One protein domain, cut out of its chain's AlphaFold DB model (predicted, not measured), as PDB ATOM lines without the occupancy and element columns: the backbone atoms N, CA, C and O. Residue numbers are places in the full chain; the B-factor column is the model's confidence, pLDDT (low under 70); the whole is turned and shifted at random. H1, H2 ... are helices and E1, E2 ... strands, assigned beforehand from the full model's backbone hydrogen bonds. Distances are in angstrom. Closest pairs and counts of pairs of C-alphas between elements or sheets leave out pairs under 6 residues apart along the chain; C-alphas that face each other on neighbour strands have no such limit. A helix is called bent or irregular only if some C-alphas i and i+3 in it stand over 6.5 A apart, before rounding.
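AT A GLANCE: This is residues 92 to 150 of the 479 residues of the protein "Transcription initiation factor TFIID subunit 12 isoform X2" of Chlorella sorokiniana (UniProt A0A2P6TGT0). A two-stranded hairpin, E1 and E2, packs through E1 on the first part of one long helix, H3, while the short helix H2 folds back into that same part of H3 as a helical hairpin. The short helix H1 makes a corner with H2 and comes near the middle of H3, whose last residues run on to one end of the longest axis; the loop of residues 98 to 106 lies at the other end. The printed part has 59 residues, with two named strands and then three named helices in the order E1, E2, H1, H2, H3. The sheet, order E1 - E2, is antiparallel, and the class is mixed, helices and strands. The whole is compact, with a radius of gyration of the C-alphas of 11.6 A, and the C-alphas span 34 by 24 by 15 A.

IN THESE COORDINATES: E1 is residues 93 to 97, 13.2 A from first to last C-alpha, and begins with C-alpha 93 at (94.778, 39.234, 155.707). E2 is residues 107 to 111, 13.0 A long. H3, residues 131 to 150, is 30.0 A long and ends with C-alpha 150 at (104.417, 16.049, 157.523). H3 is irregular: C-alphas 132 and 135 are 7.0 A apart. H2 is residues 121 to 127, 10.4 A long, and H1 is residues 114 to 119, with C-alpha 114 at (103.588, 34.785, 152.652).

HOW THE PARTS SIT: E1 and E2 are antiparallel neighbours and a hairpin, with 149 degrees between their directions. N 96 and O 108 are within hydrogen-bond range at 2.8 A, as are N 110 and O 94 at 2.9 A. The closest C-alphas of E1 and H3 are those of Val 96 and His 134, 5.5 A apart. E2 and H3 are apart. H3 touches H2 with residues 133 to 137 alone; the closest C-alphas are those of Tyr 127 and Asn 133, 5.6 A apart. H2 and H3 form a helical hairpin and run opposite ways at a tilt of 37 degrees, only just steep. H1 and H3 are close but not clearly touching, with the C-alphas of Phe 116 and Leu 141 closest at 7.1 A, and about perpendicular at 88 degrees. H1 and H2 are also close but not clearly touching, with the C-alphas of Val 117 and Ile 124 closest at 7.3 A, and about perpendicular at 88 degrees. E1 is apart from H1 and H2. In H1 every O i to N i+4 pair is within hydrogen-bond range; in H2 it is 2 of 3 and in H3 13 of 16.

THE WHOLE: The two C-alphas farthest apart, those of Ala 104 and Ala 150, are 35.9 A apart. The printed part has no cut. The link from E1 to E2, 9 residues, is short, the other three links are tight, and no link is long. The mean pLDDT of the printed part is 79.1, and residue 92 and residues 98 to 106 are under 70.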
ATOM      1  N   VAL A  92      99.002  39.449 153.622       67.38
ATOM      2  CA  VAL A  92      97.618  39.360 153.137       67.38
ATOM      3  C   VAL A  92      96.749  38.868 154.287       67.38
ATOM      4  O   VAL A  92      97.064  37.856 154.906       67.38
ATOM      5  N   THR A  93      95.645  39.552 154.567       74.75
ATOM      6  CA  THR A  93      94.778  39.234 155.707       74.75
ATOM      7  C   THR A  93      93.352  39.008 155.220       74.75
ATOM      8  O   THR A  93      92.838  39.819 154.451       74.75
ATOM      9  N   ILE A  94      92.710  37.915 155.646       80.56
ATOM     10  CA  ILE A  94      91.327  37.583 155.269       80.56
ATOM     11  C   ILE A  94      90.386  37.622 156.472       80.56
ATOM     12  O   ILE A  94      90.783  37.446 157.621       80.56
ATOM     13  N   PHE A  95      89.105  37.819 156.182       76.94
ATOM     14  CA  PHE A  95      88.021  37.822 157.158       76.94
ATOM     15  C   PHE A  95      87.333  36.455 157.173       76.94
ATOM     16  O   PHE A  95      86.546  36.177 156.270       76.94
ATOM     17  N   VAL A  96      87.609  35.601 158.158       77.06
ATOM     18  CA  VAL A  96      86.972  34.279 158.273       77.06
ATOM     19  C   VAL A  96      85.849  34.329 159.298       77.06
ATOM     20  O   VAL A  96      86.040  34.786 160.421       77.06
ATOM     21  N   ARG A  97      84.667  33.831 158.939       72.44
ATOM     22  CA  ARG A  97      83.567  33.672 159.891       72.44
ATOM     23  C   ARG A  97      83.783  32.430 160.753       72.44
ATOM     24  O   ARG A  97      84.086  31.376 160.201       72.44
ATOM     25  N   SER A  98      83.589  32.532 162.071       62.97
ATOM     26  CA  SER A  98      83.795  31.395 162.990       62.97
ATOM     27  C   SER A  98      82.882  30.199 162.709       62.97
ATOM     28  O   SER A  98      83.247  29.067 163.000       62.97
ATOM     29  N   ASP A  99      81.706  30.453 162.133       63.47
ATOM     30  CA  ASP A  99      80.764  29.439 161.664       63.47
ATOM     31  C   ASP A  99      80.157  29.933 160.335       63.47
ATOM     32  O   ASP A  99      79.551  31.010 160.322       63.47
ATOM     33  N   PRO A 100      80.337  29.211 159.212       62.69
ATOM     34  CA  PRO A 100      79.816  29.616 157.907       62.69
ATOM     35  C   PRO A 100      78.296  29.429 157.770       62.69
ATOM     36  O   PRO A 100      77.703  30.026 156.874       62.69
ATOM     37  N   SER A 101      77.658  28.630 158.635       63.47
ATOM     38  CA  SER A 101      76.211  28.372 158.599       63.47
ATOM     39  C   SER A 101      75.388  29.480 159.269       63.47
ATOM     40  O   SER A 101      74.244  29.732 158.888       63.47
ATOM     41  N   ASN A 102      75.979  30.187 160.237       66.25
ATOM     42  CA  ASN A 102      75.300  31.205 161.028       66.25
ATOM     43  C   ASN A 102      75.659  32.628 160.567       66.25
ATOM     44  O   ASN A 102      76.741  33.160 160.835       66.25
ATOM     45  N   ALA A 103      74.688  33.297 159.940       59.56
ATOM     46  CA  ALA A 103      74.821  34.661 159.430       59.56
ATOM     47  C   ALA A 103      74.979  35.764 160.508       59.56
ATOM     48  O   ALA A 103      75.155  36.931 160.148       59.56
ATOM     49  N   ALA A 104      74.967  35.416 161.800       61.03
ATOM     50  CA  ALA A 104      75.274  36.301 162.927       61.03
ATOM     51  C   ALA A 104      76.635  36.014 163.599       61.03
ATOM     52  O   ALA A 104      77.062  36.794 164.447       61.03
ATOM     53  N   SER A 105      77.344  34.940 163.223       67.25
ATOM     54  CA  SER A 105      78.617  34.573 163.863       67.25
ATOM     55  C   SER A 105      79.713  35.627 163.662       67.25
ATOM     56  O   SER A 105      79.735  36.278 162.606       67.25
ATOM     57  N   PRO A 106      80.631  35.792 164.637       67.81
ATOM     58  CA  PRO A 106      81.701  36.776 164.561       67.81
ATOM     59  C   PRO A 106      82.658  36.485 163.402       67.81
ATOM     60  O   PRO A 106      82.826  35.345 162.957       67.81
ATOM     61  N   VAL A 107      83.276  37.555 162.910       73.19
ATOM     62  CA  VAL A 107      84.249  37.523 161.820       73.19
ATOM     63  C   VAL A 107      85.630  37.775 162.412       73.19
ATOM     64  O   VAL A 107      85.883  38.834 162.982       73.19
ATOM     65  N   ILE A 108      86.509  36.788 162.285       78.44
ATOM     66  CA  ILE A 108      87.889  36.812 162.763       78.44
ATOM     67  C   ILE A 108      88.789  37.283 161.620       78.44
ATOM     68  O   ILE A 108      88.705  36.792 160.493       78.44
ATOM     69  N   LEU A 109      89.667  38.236 161.918       77.25
ATOM     70  CA  LEU A 109      90.702  38.694 161.001       77.25
ATOM     71  C   LEU A 109      91.918  37.759 161.110       77.25
ATOM     72  O   LEU A 109      92.517  37.660 162.177       77.25
ATOM     73  N   MET A 110      92.268  37.062 160.026       78.81
ATOM     74  CA  MET A 110      93.324  36.044 160.002       78.81
ATOM     75  C   MET A 110      94.404  36.390 158.960       78.81
ATOM     76  O   MET A 110      94.080  36.486 157.772       78.81
ATOM     77  N   PRO A 111      95.679  36.569 159.360       80.75
ATOM     78  CA  PRO A 111      96.781  36.779 158.423       80.75
ATOM     79  C   PRO A 111      97.161  35.468 157.720       80.75
ATOM     80  O   PRO A 111      97.193  34.404 158.337       80.75
ATOM     81  N   LEU A 112      97.471  35.546 156.427       85.88
ATOM     82  CA  LEU A 112      97.995  34.432 155.638       85.88
ATOM     83  C   LEU A 112      99.531  34.464 155.644       85.88
ATOM     84  O   LEU A 112     100.116  35.528 155.421       85.88
ATOM     85  N   PRO A 113     100.206  33.312 155.813       84.44
ATOM     86  CA  PRO A 113     101.650  33.217 155.626       84.44
ATOM     87  C   PRO A 113     102.060  33.609 154.193       84.44
ATOM     88  O   PRO A 113     101.418  33.146 153.246       84.44
ATOM     89  N   PRO A 114     103.147  34.377 153.991       76.69
ATOM     90  CA  PRO A 114     103.588  34.785 152.652       76.69
ATOM     91  C   PRO A 114     103.944  33.584 151.761       76.69
ATOM     92  O   PRO A 114     103.622  33.583 150.578       76.69
ATOM     93  N   GLU A 115     104.495  32.516 152.347       82.31
ATOM     94  CA  GLU A 115     104.750  31.226 151.685       82.31
ATOM     95  C   GLU A 115     103.475  30.593 151.099       82.31
ATOM     96  O   GLU A 115     103.466  30.107 149.970       82.31
ATOM     97  N   PHE A 116     102.365  30.636 151.846       85.12
ATOM     98  CA  PHE A 116     101.070  30.138 151.378       85.12
ATOM     99  C   PHE A 116     100.503  31.041 150.277       85.12
ATOM    100  O   PHE A 116      99.994  30.540 149.274       85.12
ATOM    101  N   VAL A 117     100.641  32.365 150.419       83.00
ATOM    102  CA  VAL A 117     100.232  33.330 149.386       83.00
ATOM    103  C   VAL A 117     100.996  33.097 148.082       83.00
ATOM    104  O   VAL A 117     100.370  33.070 147.027       83.00
ATOM    105  N   ALA A 118     102.307  32.854 148.139       80.94
ATOM    106  CA  ALA A 118     103.117  32.530 146.968       80.94
ATOM    107  C   ALA A 118     102.720  31.176 146.348       80.94
ATOM    108  O   ALA A 118     102.455  31.098 145.148       80.94
ATOM    109  N   ALA A 119     102.606  30.118 147.160       83.75
ATOM    110  CA  ALA A 119     102.303  28.765 146.686       83.75
ATOM    111  C   ALA A 119     100.863  28.580 146.163       83.75
ATOM    112  O   ALA A 119     100.603  27.674 145.368       83.75
ATOM    113  N   LYS A 120      99.906  29.401 146.620       86.38
ATOM    114  CA  LYS A 120      98.468  29.283 146.305       86.38
ATOM    115  C   LYS A 120      97.864  30.570 145.726       86.38
ATOM    116  O   LYS A 120      96.643  30.718 145.734       86.38
ATOM    117  N   ALA A 121      98.680  31.468 145.166       80.06
ATOM    118  CA  ALA A 121      98.261  32.785 144.663       80.06
ATOM    119  C   ALA A 121      96.989  32.750 143.791       80.06
ATOM    120  O   ALA A 121      96.016  33.443 144.086       80.06
ATOM    121  N   ALA A 122      96.963  31.897 142.760       79.12
ATOM    122  CA  ALA A 122      95.824  31.778 141.842       79.12
ATOM    123  C   ALA A 122      94.542  31.255 142.525       79.12
ATOM    124  O   ALA A 122      93.441  31.697 142.207       79.12
ATOM    125  N   PHE A 123      94.681  30.350 143.499       85.44
ATOM    126  CA  PHE A 123      93.559  29.837 144.288       85.44
ATOM    127  C   PHE A 123      93.000  30.918 145.223       85.44
ATOM    128  O   PHE A 123      91.791  31.114 145.296       85.44
ATOM    129  N   ILE A 124      93.870  31.675 145.895       85.75
ATOM    130  CA  ILE A 124      93.461  32.780 146.771       85.75
ATOM    131  C   ILE A 124      92.723  33.853 145.957       85.75
ATOM    132  O   ILE A 124      91.638  34.272 146.355       85.75
ATOM    133  N   GLN A 125      93.246  34.233 144.784       81.38
ATOM    134  CA  GLN A 125      92.606  35.199 143.881       81.38
ATOM    135  C   GLN A 125      91.186  34.783 143.453       81.38
ATOM    136  O   GLN A 125      90.320  35.646 143.327       81.38
ATOM    137  N   GLN A 126      90.916  33.482 143.290       85.62
ATOM    138  CA  GLN A 126      89.585  32.976 142.933       85.62
ATOM    139  C   GLN A 126      88.528  33.211 144.031       85.62
ATOM    140  O   GLN A 126      87.354  33.406 143.714       85.62
ATOM    141  N   TYR A 127      88.917  33.199 145.312       85.50
ATOM    142  CA  TYR A 127      87.973  33.209 146.440       85.50
ATOM    143  C   TYR A 127      88.013  34.477 147.308       85.50
ATOM    144  O   TYR A 127      87.038  34.747 148.005       85.50
ATOM    145  N   ILE A 128      89.076  35.289 147.243       80.38
ATOM    146  CA  ILE A 128      89.249  36.500 148.074       80.38
ATOM    147  C   ILE A 128      88.276  37.642 147.728       80.38
ATOM    148  O   ILE A 128      88.042  38.536 148.536       80.38
ATOM    149  N   ALA A 129      87.671  37.620 146.536       75.75
ATOM    150  CA  ALA A 129      86.700  38.631 146.116       75.75
ATOM    151  C   ALA A 129      85.332  38.510 146.822       75.75
ATOM    152  O   ALA A 129      84.559  39.466 146.817       75.75
ATOM    153  N   ASN A 130      85.013  37.354 147.418       78.19
ATOM    154  CA  ASN A 130      83.753  37.128 148.125       78.19
ATOM    155  C   ASN A 130      84.034  36.753 149.591       78.19
ATOM    156  O   ASN A 130      84.507  35.642 149.842       78.19
ATOM    157  N   PRO A 131      83.689  37.605 150.576       74.25
ATOM    158  CA  PRO A 131      84.003  37.344 151.978       74.25
ATOM    159  C   PRO A 131      83.320  36.090 152.536       74.25
ATOM    160  O   PRO A 131      83.840  35.471 153.461       74.25
ATOM    161  N   ASN A 132      82.202  35.652 151.945       76.25
ATOM    162  CA  ASN A 132      81.561  34.396 152.333       76.25
ATOM    163  C   ASN A 132      82.417  33.172 151.963       76.25
ATOM    164  O   ASN A 132      82.322  32.149 152.632       76.25
ATOM    165  N   ASN A 133      83.295  33.280 150.959       82.69
ATOM    166  CA  ASN A 133      84.160  32.195 150.483       82.69
ATOM    167  C   ASN A 133      85.507  32.119 151.226       82.69
ATOM    168  O   ASN A 133      86.275  31.186 151.004       82.69
ATOM    169  N   HIS A 134      85.809  33.042 152.144       83.12
ATOM    170  CA  HIS A 134      87.068  33.030 152.900       83.12
ATOM    171  C   HIS A 134      87.261  31.776 153.772       83.12
ATOM    172  O   HIS A 134      88.397  31.402 154.064       83.12
ATOM    173  N   HIS A 135      86.179  31.076 154.138       84.88
ATOM    174  CA  HIS A 135      86.270  29.775 154.810       84.88
ATOM    175  C   HIS A 135      86.979  28.718 153.938       84.88
ATOM    176  O   HIS A 135      87.739  27.911 154.464       84.88
ATOM    177  N   ILE A 136      86.815  28.774 152.608       87.06
ATOM    178  CA  ILE A 136      87.487  27.889 151.641       87.06
ATOM    179  C   ILE A 136      89.005  28.130 151.676       87.06
ATOM    180  O   ILE A 136      89.793  27.186 151.677       87.06
ATOM    181  N   ILE A 137      89.415  29.400 151.776       87.75
ATOM    182  CA  ILE A 137      90.826  29.788 151.898       87.75
ATOM    183  C   ILE A 137      91.409  29.297 153.231       87.75
ATOM    184  O   ILE A 137      92.529  28.790 153.241       87.75
ATOM    185  N   LYS A 138      90.651  29.378 154.339       86.38
ATOM    186  CA  LYS A 138      91.082  28.810 155.628       86.38
ATOM    187  C   LYS A 138      91.280  27.293 155.545       86.38
ATOM    188  O   LYS A 138      92.328  26.817 155.962       86.38
ATOM    189  N   VAL A 139      90.324  26.549 154.985       89.94
ATOM    190  CA  VAL A 139      90.433  25.083 154.861       89.94
ATOM    191  C   VAL A 139      91.672  24.687 154.050       89.94
ATOM    192  O   VAL A 139      92.392  23.770 154.436       89.94
ATOM    193  N   GLU A 140      91.977  25.393 152.958       90.06
ATOM    194  CA  GLU A 140      93.187  25.118 152.174       90.06
ATOM    195  C   GLU A 140      94.482  25.514 152.910       90.06
ATOM    196  O   GLU A 140      95.492  24.825 152.768       90.06
ATOM    197  N   LEU A 141      94.457  26.570 153.735       89.12
ATOM    198  CA  LEU A 141      95.575  26.942 154.611       89.12
ATOM    199  C   LEU A 141      95.831  25.874 155.686       89.12
ATOM    200  O   LEU A 141      96.978  25.477 155.880       89.12
ATOM    201  N   ASP A 142      94.781  25.366 156.337       89.00
ATOM    202  CA  ASP A 142      94.895  24.293 157.333       89.00
ATOM    203  C   ASP A 142      95.500  23.023 156.694       89.00
ATOM    204  O   ASP A 142      96.445  22.438 157.226       89.00
ATOM    205  N   ARG A 143      95.036  22.637 155.493       89.94
ATOM    206  CA  ARG A 143      95.589  21.504 154.717       89.94
ATOM    207  C   ARG A 143      97.052  21.714 154.321       89.94
ATOM    208  O   ARG A 143      97.835  20.760 154.321       89.94
ATOM    209  N   TRP A 144      97.427  22.942 153.967       88.56
ATOM    210  CA  TRP A 144      98.804  23.297 153.627       88.56
ATOM    211  C   TRP A 144      99.728  23.225 154.851       88.56
ATOM    212  O   TRP A 144     100.823  22.675 154.739       88.56
ATOM    213  N   ASN A 145      99.264  23.668 156.025       87.69
ATOM    214  CA  ASN A 145     100.007  23.542 157.282       87.69
ATOM    215  C   ASN A 145     100.266  22.069 157.643       87.69
ATOM    216  O   ASN A 145     101.420  21.700 157.837       87.69
ATOM    217  N   VAL A 146      99.244  21.204 157.607       88.44
ATOM    218  CA  VAL A 146      99.403  19.754 157.872       88.44
ATOM    219  C   VAL A 146     100.374  19.096 156.878       88.44
ATOM    220  O   VAL A 146     101.204  18.269 157.252       88.44
ATOM    221  N   SER A 147     100.320  19.494 155.601       84.88
ATOM    222  CA  SER A 147     101.255  19.000 154.576       84.88
ATOM    223  C   SER A 147     102.700  19.440 154.852       84.88
ATOM    224  O   SER A 147     103.642  18.694 154.581       84.88
ATOM    225  N   ARG A 148     102.883  20.643 155.411       81.06
ATOM    226  CA  ARG A 148     104.188  21.176 155.811       81.06
ATOM    227  C   ARG A 148     104.728  20.456 157.046       81.06
ATOM    228  O   ARG A 148     105.888  20.055 157.030       81.06
ATOM    229  N   GLU A 149     103.893  20.222 158.055       74.94
ATOM    230  CA  GLU A 149     104.247  19.474 159.270       74.94
ATOM    231  C   GLU A 149     104.721  18.051 158.941       74.94
ATOM    232  O   GLU A 149     105.782  17.628 159.407       74.94
ATOM    233  N   ALA A 150     104.015  17.359 158.037       73.81
ATOM    234  CA  ALA A 150     104.417  16.049 157.523       73.81
ATOM    235  C   ALA A 150     105.779  16.068 156.798       73.81
ATOM    236  O   ALA A 150     106.509  15.080 156.843       73.81
TER     237      ALA A 150